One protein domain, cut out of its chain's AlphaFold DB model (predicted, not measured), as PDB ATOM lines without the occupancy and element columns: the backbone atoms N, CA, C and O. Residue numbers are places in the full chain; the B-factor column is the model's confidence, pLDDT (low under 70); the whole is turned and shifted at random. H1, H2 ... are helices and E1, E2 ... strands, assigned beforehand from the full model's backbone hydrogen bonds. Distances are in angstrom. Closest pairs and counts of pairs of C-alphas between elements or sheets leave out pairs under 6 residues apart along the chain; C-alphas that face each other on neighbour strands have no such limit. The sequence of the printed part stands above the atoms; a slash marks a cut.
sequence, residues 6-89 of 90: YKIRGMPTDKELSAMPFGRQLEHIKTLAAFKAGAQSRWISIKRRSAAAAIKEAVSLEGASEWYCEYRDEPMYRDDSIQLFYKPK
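AT A GLANCE: This is residues 6 to 89 of the 90 residues of an uncharacterized protein of Hyphomicrobiaceae bacterium (UniProt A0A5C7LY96). A twisted sheet of three strands has H3 packed on one face, making two layers; the helical hairpin H1 and H2 lies to one side, grazing the sheet with residues 32 to 37. The 84 printed residues, of mixed class, run H1, H2, E1, H3, E2, E3; the sheet's order is E1, E3, E2, antiparallel. It is compact, radius of gyration of the C-alphas 13.6 A, spans 38 by 36 by 20 A.

IN THESE COORDINATES: H1, residues 14 to 19, begins at C-alpha (9.917, 37.819, -12.268). H2 is residues 22 to 37, 22.5 A long; E1 40 to 45; H3 51 to 61; E2 64 to 74, 27.5 A. E3, 77 to 88, 30.3 A, bends by 53 degrees at residue 80 and ends at C-alpha (9.695, 54.321, 3.923).

HOW THE PARTS SIT: Within hydrogen-bond range are N 42 and O 84 of E1 and E3, 2.8 A, and N 85 and O 68 of E3 and E2, 2.7 A. E1, H3, E2 form a split strand-helix-strand unit, E3 between the strands, with a right-handed crossover. The closest C-alphas of E1 and H3 are Ile 44 and Ala 54, 7.1 A. H1 and H2 only just touch, with 3 pairs of C-alphas within 8 A, closest Leu 17 and Gln 25, 6.0 A. In H1, H2 and H3 every O i to N i+4 pair is within range.

THE WHOLE: The printed part has no cut, and its links between named elements are tight. Residues 72 to 79 have pLDDT under 70.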
ATOM      1  N   TYR A   6      12.418  43.794  -7.637       84.44
ATOM      2  CA  TYR A   6      11.511  44.329  -6.635       84.44
ATOM      3  C   TYR A   6      11.371  43.385  -5.452       84.44
ATOM      4  O   TYR A   6      11.616  42.183  -5.553       84.44
ATOM      5  N   LYS A   7      10.961  43.958  -4.328       84.19
ATOM      6  CA  LYS A   7      10.531  43.262  -3.126       84.19
ATOM      7  C   LYS A   7       9.288  43.981  -2.618       84.19
ATOM      8  O   LYS A   7       9.390  44.985  -1.924       84.19
ATOM      9  N   ILE A   8       8.124  43.475  -3.005       85.06
ATOM     10  CA  ILE A   8       6.810  43.965  -2.578       85.06
ATOM     11  C   ILE A   8       6.096  42.780  -1.938       85.06
ATOM     12  O   ILE A   8       6.173  41.658  -2.452       85.06
ATOM     13  N   ARG A   9       5.454  42.986  -0.786       82.25
ATOM     14  CA  ARG A   9       4.846  41.877  -0.047       82.25
ATOM     15  C   ARG A   9       3.721  41.251  -0.878       82.25
ATOM     16  O   ARG A   9       2.829  41.945  -1.346       82.25
ATOM     17  N   GLY A  10       3.758  39.929  -1.041       80.75
ATOM     18  CA  GLY A  10       2.736  39.188  -1.791       80.75
ATOM     19  C   GLY A  10       2.881  39.241  -3.314       80.75
ATOM     20  O   GLY A  10       2.009  38.724  -4.007       80.75
ATOM     21  N   MET A  11       3.964  39.821  -3.847       83.19
ATOM     22  CA  MET A  11       4.258  39.714  -5.275       83.19
ATOM     23  C   MET A  11       5.101  38.480  -5.618       83.19
ATOM     24  O   MET A  11       6.049  38.178  -4.888       83.19
ATOM     25  N   PRO A  12       4.797  37.805  -6.744       82.44
ATOM     26  CA  PRO A  12       5.638  36.741  -7.280       82.44
ATOM     27  C   PRO A  12       6.975  37.299  -7.769       82.44
ATOM     28  O   PRO A  12       7.094  38.488  -8.037       82.44
ATOM     29  N   THR A  13       7.985  36.450  -7.919       80.25
ATOM     30  CA  THR A  13       9.232  36.836  -8.596       80.25
ATOM     31  C   THR A  13       9.026  37.007 -10.105       80.25
ATOM     32  O   THR A  13       8.061  36.504 -10.672       80.25
ATOM     33  N   ASP A  14       9.959  37.664 -10.801       78.31
ATOM     34  CA  ASP A  14       9.917  37.819 -12.268       78.31
ATOM     35  C   ASP A  14       9.810  36.472 -13.016       78.31
ATOM     36  O   ASP A  14       9.067  36.332 -13.993       78.31
ATOM     37  N   LYS A  15      10.483  35.443 -12.484       80.44
ATOM     38  CA  LYS A  15      10.427  34.074 -13.004       80.44
ATOM     39  C   LYS A  15       9.041  33.454 -12.831       80.44
ATOM     40  O   LYS A  15       8.533  32.827 -13.755       80.44
ATOM     41  N   GLU A  16       8.434  33.631 -11.661       83.19
ATOM     42  CA  GLU A  16       7.079  33.147 -11.389       83.19
ATOM     43  C   GLU A  16       6.042  33.910 -12.213       83.19
ATOM     44  O   GLU A  16       5.166  33.289 -12.803       83.19
ATOM     45  N   LEU A  17       6.185  35.232 -12.335       83.44
ATOM     46  CA  LEU A  17       5.323  36.077 -13.155       83.44
ATOM     47  C   LEU A  17       5.317  35.608 -14.615       83.44
ATOM     48  O   LEU A  17       4.252  35.444 -15.206       83.44
ATOM     49  N   SER A  18       6.495  35.330 -15.178       82.00
ATOM     50  CA  SER A  18       6.632  34.858 -16.562       82.00
ATOM     51  C   SER A  18       6.004  33.478 -16.797       82.00
ATOM     52  O   SER A  18       5.587  33.182 -17.913       82.00
ATOM     53  N   ALA A  19       5.901  32.646 -15.757       87.12
ATOM     54  CA  ALA A  19       5.266  31.329 -15.817       87.12
ATOM     55  C   ALA A  19       3.740  31.368 -15.594       87.12
ATOM     56  O   ALA A  19       3.060  30.364 -15.807       87.12
ATOM     57  N   MET A  20       3.184  32.502 -15.153       86.06
ATOM     58  CA  MET A  20       1.749  32.655 -14.911       86.06
ATOM     59  C   MET A  20       0.956  32.917 -16.200       86.06
ATOM     60  O   MET A  20       1.487  33.497 -17.148       86.06
ATOM     61  N   PRO A  21      -0.352  32.593 -16.222       91.56
ATOM     62  CA  PRO A  21      -1.248  33.004 -17.297       91.56
ATOM     63  C   PRO A  21      -1.273  34.528 -17.460       91.56
ATOM     64  O   PRO A  21      -1.292  35.263 -16.469       91.56
ATOM     65  N   PHE A  22      -1.370  35.005 -18.703       85.12
ATOM     66  CA  PHE A  22      -1.332  36.435 -19.041       85.12
ATOM     67  C   PHE A  22      -2.320  37.293 -18.232       85.12
ATOM     68  O   PHE A  22      -1.978  38.387 -17.791       85.12
ATOM     69  N   GLY A  23      -3.521  36.776 -17.949       86.50
ATOM     70  CA  GLY A  23      -4.505  37.472 -17.113       86.50
ATOM     71  C   GLY A  23      -3.977  37.815 -15.714       86.50
ATOM     72  O   GLY A  23      -4.141  38.944 -15.263       86.50
ATOM     73  N   ARG A  24      -3.257  36.890 -15.063       86.50
ATOM     74  CA  ARG A  24      -2.618  37.158 -13.766       86.50
ATOM     75  C   ARG A  24      -1.409  38.072 -13.894       86.50
ATOM     76  O   ARG A  24      -1.186  38.909 -13.025       86.50
ATOM     77  N   GLN A  25      -0.663  37.971 -14.994       85.31
ATOM     78  CA  GLN A  25       0.428  38.908 -15.264       85.31
ATOM     79  C   GLN A  25      -0.076  40.355 -15.301       85.31
ATOM     80  O   GLN A  25       0.552  41.236 -14.713       85.31
ATOM     81  N   LEU A  26      -1.235  40.599 -15.922       86.81
ATOM     82  CA  LEU A  26      -1.857  41.924 -15.962       86.81
ATOM     83  C   LEU A  26      -2.232  42.443 -14.573       86.81
ATOM     84  O   LEU A  26      -2.023  43.624 -14.301       86.81
ATOM     85  N   GLU A  27      -2.759  41.594 -13.690       87.19
ATOM     86  CA  GLU A  27      -3.062  41.996 -12.311       87.19
ATOM     87  C   GLU A  27      -1.798  42.444 -11.577       87.19
ATOM     88  O   GLU A  27      -1.771  43.527 -10.997       87.19
ATOM     89  N   HIS A  28      -0.711  41.683 -11.697       83.69
ATOM     90  CA  HIS A  28       0.568  42.049 -11.095       83.69
ATOM     91  C   HIS A  28       1.152  43.334 -11.685       83.69
ATOM     92  O   HIS A  28       1.666  44.171 -10.943       83.69
ATOM     93  N   ILE A  29       1.031  43.542 -12.999       84.25
ATOM     94  CA  ILE A  29       1.441  44.796 -13.645       84.25
ATOM     95  C   ILE A  29       0.613  45.974 -13.113       84.25
ATOM     96  O   ILE A  29       1.180  47.029 -12.826       84.25
ATOM     97  N   LYS A  30      -0.701  45.805 -12.911       87.56
ATOM     98  CA  LYS A  30      -1.554  46.832 -12.293       87.56
ATOM     99  C   LYS A  30      -1.136  47.121 -10.855       87.56
ATOM    100  O   LYS A  30      -1.043  48.286 -10.480       87.56
ATOM    101  N   THR A  31      -0.836  46.096 -10.060       87.06
ATOM    102  CA  THR A  31      -0.348  46.284  -8.689       87.06
ATOM    103  C   THR A  31       1.010  46.994  -8.668       87.06
ATOM    104  O   THR A  31       1.218  47.866  -7.830       87.06
ATOM    105  N   LEU A  32       1.916  46.695  -9.610       86.31
ATOM    106  CA  LEU A  32       3.188  47.417  -9.757       86.31
ATOM    107  C   LEU A  32       2.955  48.889 -10.107       86.31
ATOM    108  O   LEU A  32       3.577  49.767  -9.514       86.31
ATOM    109  N   ALA A  33       2.036  49.170 -11.032       88.31
ATOM    110  CA  ALA A  33       1.670  50.534 -11.396       88.31
ATOM    111  C   ALA A  33       1.071  51.300 -10.202       88.31
ATOM    112  O   ALA A  33       1.474  52.431  -9.935       88.31
ATOM    113  N   ALA A  34       0.182  50.663  -9.436       89.38
ATOM    114  CA  ALA A  34      -0.390  51.232  -8.219       89.38
ATOM    115  C   ALA A  34       0.676  51.482  -7.139       89.38
ATOM    116  O   ALA A  34       0.662  52.523  -6.484       89.38
ATOM    117  N   PHE A  35       1.638  50.564  -6.983       89.75
ATOM    118  CA  PHE A  35       2.768  50.759  -6.080       89.75
ATOM    119  C   PHE A  35       3.601  51.974  -6.496       89.75
ATOM    120  O   PHE A  35       3.850  52.833  -5.657       89.75
ATOM    121  N   LYS A  36       3.978  52.085  -7.779       89.44
ATOM    122  CA  LYS A  36       4.754  53.226  -8.297       89.44
ATOM    123  C   LYS A  36       4.029  54.557  -8.089       89.44
ATOM    124  O   LYS A  36       4.679  55.530  -7.732       89.44
ATOM    125  N   ALA A  37       2.708  54.597  -8.274       88.88
ATOM    126  CA  ALA A  37       1.915  55.815  -8.095       88.88
ATOM    127  C   ALA A  37       1.888  56.319  -6.639       88.88
ATOM    128  O   ALA A  37       1.797  57.521  -6.412       88.88
ATOM    129  N   GLY A  38       1.970  55.410  -5.662       86.81
ATOM    130  CA  GLY A  38       1.952  55.735  -4.231       86.81
ATOM    131  C   GLY A  38       3.308  55.617  -3.528       86.81
ATOM    132  O   GLY A  38       3.341  55.604  -2.300       86.81
ATOM    133  N   ALA A  39       4.404  55.443  -4.267       90.81
ATOM    134  CA  ALA A  39       5.748  55.287  -3.717       90.81
ATOM    135  C   ALA A  39       6.576  56.558  -3.924       90.81
ATOM    136  O   ALA A  39       6.393  57.294  -4.895       90.81
ATOM    137  N   GLN A  40       7.543  56.783  -3.039       91.44
ATOM    138  CA  GLN A  40       8.598  57.758  -3.293       91.44
ATOM    139  C   GLN A  40       9.554  57.196  -4.344       91.44
ATOM    140  O   GLN A  40       9.724  55.980  -4.443       91.44
ATOM    141  N   SER A  41      10.174  58.067  -5.143       91.88
ATOM    142  CA  SER A  41      11.129  57.645  -6.168       91.88
ATOM    143  C   SER A  41      12.446  58.402  -6.071       91.88
ATOM    144  O   SER A  41      12.473  59.586  -5.736       91.88
ATOM    145  N   ARG A  42      13.548  57.713  -6.363       89.75
ATOM    146  CA  ARG A  42      14.900  58.268  -6.335       89.75
ATOM    147  C   ARG A  42      15.766  57.634  -7.414       89.75
ATOM    148  O   ARG A  42      15.723  56.425  -7.627       89.75
ATOM    149  N   TRP A  43      16.595  58.448  -8.052       88.62
ATOM    150  CA  TRP A  43      17.629  57.971  -8.965       88.62
ATOM    151  C   TRP A  43      18.877  57.558  -8.188       88.62
ATOM    152  O   TRP A  43      19.373  58.307  -7.343       88.62
ATOM    153  N   ILE A  44      19.390  56.365  -8.475       88.19
ATOM    154  CA  ILE A  44      20.621  55.835  -7.886       88.19
ATOM    155  C   ILE A  44      21.627  55.530  -8.989       88.19
ATOM    156  O   ILE A  44      21.282  54.904  -9.985       88.19
ATOM    157  N   SER A  45      22.884  55.931  -8.798       86.31
ATOM    158  CA  SER A  45      23.960  55.572  -9.726       86.31
ATOM    159  C   SER A  45      24.620  54.241  -9.341       86.31
ATOM    160  O   SER A  45      24.888  53.968  -8.160       86.31
ATOM    161  N   ILE A  46      24.903  53.423 -10.356       84.81
ATOM    162  CA  ILE A  46      25.570  52.117 -10.287       84.81
ATOM    163  C   ILE A  46      26.970  52.110 -10.918       84.81
ATOM    164  O   ILE A  46      27.627  51.077 -10.938       84.81
ATOM    165  N   LYS A  47      27.494  53.265 -11.345       78.69
ATOM    166  CA  LYS A  47      28.735  53.395 -12.138       78.69
ATOM    167  C   LYS A  47      29.990  52.713 -11.558       78.69
ATOM    168  O   LYS A  47      30.947  52.457 -12.280       78.69
ATOM    169  N   ARG A  48      30.036  52.453 -10.249       75.75
ATOM    170  CA  ARG A  48      31.183  51.822  -9.559       75.75
ATOM    171  C   ARG A  48      30.805  50.624  -8.686       75.75
ATOM    172  O   ARG A  48      31.625  50.157  -7.902       75.75
ATOM    173  N   ARG A  49      29.560  50.153  -8.759       79.56
ATOM    174  CA  ARG A  49      29.031  49.118  -7.861       79.56
ATOM    175  C   ARG A  49      27.975  48.279  -8.556       79.56
ATOM    176  O   ARG A  49      27.219  48.775  -9.380       79.56
ATOM    177  N   SER A  50      27.862  47.008  -8.182       83.69
ATOM    178  CA  SER A  50      26.785  46.163  -8.700       83.69
ATOM    179  C   SER A  50      25.418  46.743  -8.330       83.69
ATOM    180  O   SER A  50      25.225  47.223  -7.211       83.69
ATOM    181  N   ALA A  51      24.435  46.612  -9.224       82.44
ATOM    182  CA  ALA A  51      23.078  47.097  -8.976       82.44
ATOM    183  C   ALA A  51      22.478  46.566  -7.661       82.44
ATOM    184  O   ALA A  51      21.831  47.308  -6.934       82.44
ATOM    185  N   ALA A  52      22.751  45.304  -7.306       85.06
ATOM    186  CA  ALA A  52      22.338  44.733  -6.020       85.06
ATOM    187  C   ALA A  52      22.877  45.517  -4.812       85.06
ATOM    188  O   ALA A  52      22.127  45.772  -3.873       85.06
ATOM    189  N   ALA A  53      24.157  45.898  -4.837       87.94
ATOM    190  CA  ALA A  53      24.786  46.638  -3.750       87.94
ATOM    191  C   ALA A  53      24.215  48.059  -3.648       87.94
ATOM    192  O   ALA A  53      23.860  48.493  -2.557       87.94
ATOM    193  N   ALA A  54      24.040  48.738  -4.788       88.38
ATOM    194  CA  ALA A  54      23.445  50.073  -4.841       88.38
ATOM    195  C   ALA A  54      22.010  50.103  -4.298       88.38
ATOM    196  O   ALA A  54      21.669  50.972  -3.502       88.38
ATOM    197  N   ILE A  55      21.186  49.132  -4.704       88.44
ATOM    198  CA  ILE A  55      19.800  49.008  -4.239       88.44
ATOM    199  C   ILE A  55      19.773  48.708  -2.741       88.44
ATOM    200  O   ILE A  55      19.025  49.348  -2.015       88.44
ATOM    201  N   LYS A  56      20.596  47.765  -2.261       88.69
ATOM    202  CA  LYS A  56      20.636  47.400  -0.839       88.69
ATOM    203  C   LYS A  56      20.998  48.596   0.043       88.69
ATOM    204  O   LYS A  56      20.367  48.789   1.075       88.69
ATOM    205  N   GLU A  57      21.987  49.384  -0.368       89.62
ATOM    206  CA  GLU A  57      22.386  50.596   0.347       89.62
ATOM    207  C   GLU A  57      21.260  51.633   0.352       89.62
ATOM    208  O   GLU A  57      20.873  52.097   1.418       89.62
ATOM    209  N   ALA A  58      20.671  51.930  -0.812       89.19
ATOM    210  CA  ALA A  58      19.581  52.896  -0.916       89.19
ATOM    211  C   ALA A  58      18.353  52.474  -0.093       89.19
ATOM    212  O   ALA A  58      17.848  53.250   0.702       89.19
ATOM    213  N   VAL A  59      17.920  51.217  -0.196       89.50
ATOM    214  CA  VAL A  59      16.801  50.682   0.595       89.50
ATOM    215  C   VAL A  59      17.085  50.759   2.098       89.50
ATOM    216  O   VAL A  59      16.185  51.079   2.870       89.50
ATOM    217  N   SER A  60      18.327  50.487   2.517       89.12
ATOM    218  CA  SER A  60      18.730  50.598   3.921       89.12
ATOM    219  C   SER A  60      18.737  52.044   4.417       89.12
ATOM    220  O   SER A  60      18.354  52.273   5.558       89.12
ATOM    221  N   LEU A  61      19.175  52.995   3.587       89.00
ATOM    222  CA  LEU A  61      19.182  54.424   3.915       89.00
ATOM    223  C   LEU A  61      17.763  54.969   4.083       89.00
ATOM    224  O   LEU A  61      17.500  55.713   5.019       89.00
ATOM    225  N   GLU A  62      16.850  54.561   3.204       87.06
ATOM    226  CA  GLU A  62      15.452  55.007   3.224       87.06
ATOM    227  C   GLU A  62      14.576  54.199   4.205       87.06
ATOM    228  O   GLU A  62      13.370  54.423   4.303       87.06
ATOM    229  N   GLY A  63      15.143  53.200   4.896       86.88
ATOM    230  CA  GLY A  63      14.398  52.323   5.807       86.88
ATOM    231  C   GLY A  63      13.259  51.549   5.129       86.88
ATOM    232  O   GLY A  63      12.299  51.143   5.787       86.88
ATOM    233  N   ALA A  64      13.324  51.351   3.812       87.56
ATOM    234  CA  ALA A  64      12.208  50.823   3.043       87.56
ATOM    235  C   ALA A  64      12.071  49.303   3.200       87.56
ATOM    236  O   ALA A  64      13.000  48.531   2.952       87.56
ATOM    237  N   SER A  65      10.875  48.845   3.570       84.38
ATOM    238  CA  SER A  65      10.564  47.406   3.611       84.38
ATOM    239  C   SER A  65      10.083  46.882   2.257       84.38
ATOM    240  O   SER A  65      10.297  45.709   1.937       84.38
ATOM    241  N   GLU A  66       9.480  47.764   1.456       90.44
ATOM    242  CA  GLU A  66       8.961  47.475   0.124       90.44
ATOM    243  C   GLU A  66       9.581  48.411  -0.909       90.44
ATOM    244  O   GLU A  66       9.626  49.630  -0.716       90.44
ATOM    245  N   TRP A  67      10.060  47.840  -2.013       91.06
ATOM    246  CA  TRP A  67      10.736  48.589  -3.065       91.06
ATOM    247  C   TRP A  67      10.618  47.927  -4.442       91.06
ATOM    248  O   TRP A  67      10.457  46.713  -4.566       91.06
ATOM    249  N   TYR A  68      10.739  48.736  -5.489       90.44
ATOM    250  CA  TYR A  68      10.743  48.346  -6.896       90.44
ATOM    251  C   TYR A  68      11.811  49.146  -7.647       90.44
ATOM    252  O   TYR A  68      11.953  50.344  -7.436       90.44
ATOM    253  N   CYS A  69      12.559  48.499  -8.533       88.69
ATOM    254  CA  CYS A  69      13.602  49.121  -9.337       88.69
ATOM    255  C   CYS A  69      13.312  48.968 -10.822       88.69
ATOM    256  O   CYS A  69      13.053  47.863 -11.312       88.69
ATOM    257  N   GLU A  70      13.461  50.078 -11.535       85.81
ATOM    258  CA  GLU A  70      13.377  50.125 -12.985       85.81
ATOM    259  C   GLU A  70      14.741  50.456 -13.580       85.81
ATOM    260  O   GLU A  70      15.374  51.453 -13.223       85.81
ATOM    261  N   TYR A  71      15.195  49.581 -14.475       78.56
ATOM    262  CA  TYR A  71      16.413  49.778 -15.245       78.56
ATOM    263  C   TYR A  71      16.047  50.457 -16.550       78.56
ATOM    264  O   TYR A  71      15.166  49.985 -17.276       78.56
ATOM    265  N   ARG A  72      16.746  51.546 -16.854       69.62
ATOM    266  CA  ARG A  72      16.614  52.227 -18.130       69.62
ATOM    267  C   ARG A  72      17.499  51.514 -19.150       69.62
ATOM    268  O   ARG A  72      18.679  51.800 -19.275       69.62
ATOM    269  N   ASP A  73      16.929  50.514 -19.814       64.38
ATOM    270  CA  ASP A  73      17.604  49.735 -20.858       64.38
ATOM    271  C   ASP A  73      17.321  50.380 -22.222       64.38
ATOM    272  O   ASP A  73      16.500  49.899 -23.000       64.38
ATOM    273  N   GLU A  74      17.929  51.543 -22.476       66.62
ATOM    274  CA  GLU A  74      17.871  52.191 -23.788       66.62
ATOM    275  C   GLU A  74      19.123  51.811 -24.602       66.62
ATOM    276  O   GLU A  74      20.243  52.071 -24.162       66.62
ATOM    277  N   PRO A  75      18.985  51.222 -25.805       62.19
ATOM    278  CA  PRO A  75      20.118  50.675 -26.563       62.19
ATOM    279  C   PRO A  75      21.150  51.731 -26.993       62.19
ATOM    280  O   PRO A  75      22.306  51.393 -27.239       62.19
ATOM    281  N   MET A  76      20.755  53.005 -27.064       65.50
ATOM    282  CA  MET A  76      21.640  54.138 -27.367       65.50
ATOM    283  C   MET A  76      22.174  54.856 -26.120       65.50
ATOM    284  O   MET A  76      22.988  55.769 -26.248       65.50
ATOM    285  N   TYR A  77      21.747  54.461 -24.919       60.94
ATOM    286  CA  TYR A  77      22.063  55.171 -23.687       60.94
ATOM    287  C   TYR A  77      22.402  54.174 -22.575       60.94
ATOM    288  O   TYR A  77      21.531  53.639 -21.891       60.94
ATOM    289  N   ARG A  78      23.705  53.924 -22.387       62.00
ATOM    290  CA  ARG A  78      24.217  53.225 -21.199       62.00
ATOM    291  C   ARG A  78      24.126  54.168 -20.004       62.00
ATOM    292  O   ARG A  78      25.111  54.802 -19.634       62.00
ATOM    293  N   ASP A  79      22.932  54.288 -19.440       68.56
ATOM    294  CA  ASP A  79      22.746  54.974 -18.171       68.56
ATOM    295  C   ASP A  79      23.128  54.030 -17.035       68.56
ATOM    296  O   ASP A  79      22.452  53.035 -16.771       68.56
ATOM    297  N   ASP A  80      24.199  54.358 -16.320       77.50
ATOM    298  CA  ASP A  80      24.543  53.707 -15.058       77.50
ATOM    299  C   ASP A  80      23.635  54.206 -13.921       77.50
ATOM    300  O   ASP A  80      24.104  54.430 -12.799       77.50
ATOM    301  N   SER A  81      22.347  54.404 -14.194       81.62
ATOM    302  CA  SER A  81      21.368  54.888 -13.229       81.62
ATOM    303  C   SER A  81      20.149  53.972 -13.191       81.62
ATOM    304  O   SER A  81      19.688  53.440 -14.198       81.62
ATOM    305  N   ILE A  82      19.625  53.764 -11.990       87.25
ATOM    306  CA  ILE A  82      18.417  52.983 -11.731       87.25
ATOM    307  C   ILE A  82      17.432  53.903 -11.032       87.25
ATOM    308  O   ILE A  82      17.819  54.673 -10.150       87.25
ATOM    309  N   GLN A  83      16.155  53.797 -11.384       89.75
ATOM    310  CA  GLN A  83      15.106  54.454 -10.620       89.75
ATOM    311  C   GLN A  83      14.582  53.492  -9.551       89.75
ATOM    312  O   GLN A  83      14.030  52.434  -9.860       89.75
ATOM    313  N   LEU A  84      14.792  53.846  -8.285       90.88
ATOM    314  CA  LEU A  84      14.270  53.139  -7.122       90.88
ATOM    315  C   LEU A  84      12.942  53.771  -6.710       90.88
ATOM    316  O   LEU A  84      12.883  54.969  -6.462       90.88
ATOM    317  N   PHE A  85      11.908  52.953  -6.583       92.69
ATOM    318  CA  PHE A  85      10.612  53.292  -6.013       92.69
ATOM    319  C   PHE A  85      10.485  52.579  -4.673       92.69
ATOM    320  O   PHE A  85      10.730  51.376  -4.603       92.69
ATOM    321  N   TYR A  86      10.120  53.283  -3.611       91.94
ATOM    322  CA  TYR A  86      10.090  52.714  -2.270       91.94
ATOM    323  C   TYR A  86       9.028  53.365  -1.388       91.94
ATOM    324  O   TYR A  86       8.573  54.482  -1.639       91.94
ATOM    325  N   LYS A  87       8.640  52.647  -0.333       89.81
ATOM    326  CA  LYS A  87       7.828  53.187   0.758       89.81
ATOM    327  C   LYS A  87       8.661  53.149   2.042       89.81
ATOM    328  O   LYS A  87       9.043  52.042   2.446       89.81
ATOM    329  N   PRO A  88       9.006  54.305   2.640       82.44
ATOM    330  CA  PRO A  88       9.695  54.321   3.923       82.44
ATOM    331  C   PRO A  88       8.796  53.682   4.985       82.44
ATOM    332  O   PRO A  88       7.568  53.700   4.868       82.44
ATOM    333  N   LYS A  89       9.408  53.068   5.994       72.81
ATOM    334  CA  LYS A  89       8.671  52.616   7.173       72.81
ATOM    335  C   LYS A  89       8.290  53.871   7.966       72.81
ATOM    336  O   LYS A  89       9.195  54.626   8.314       72.81
TER     337      LYS A  89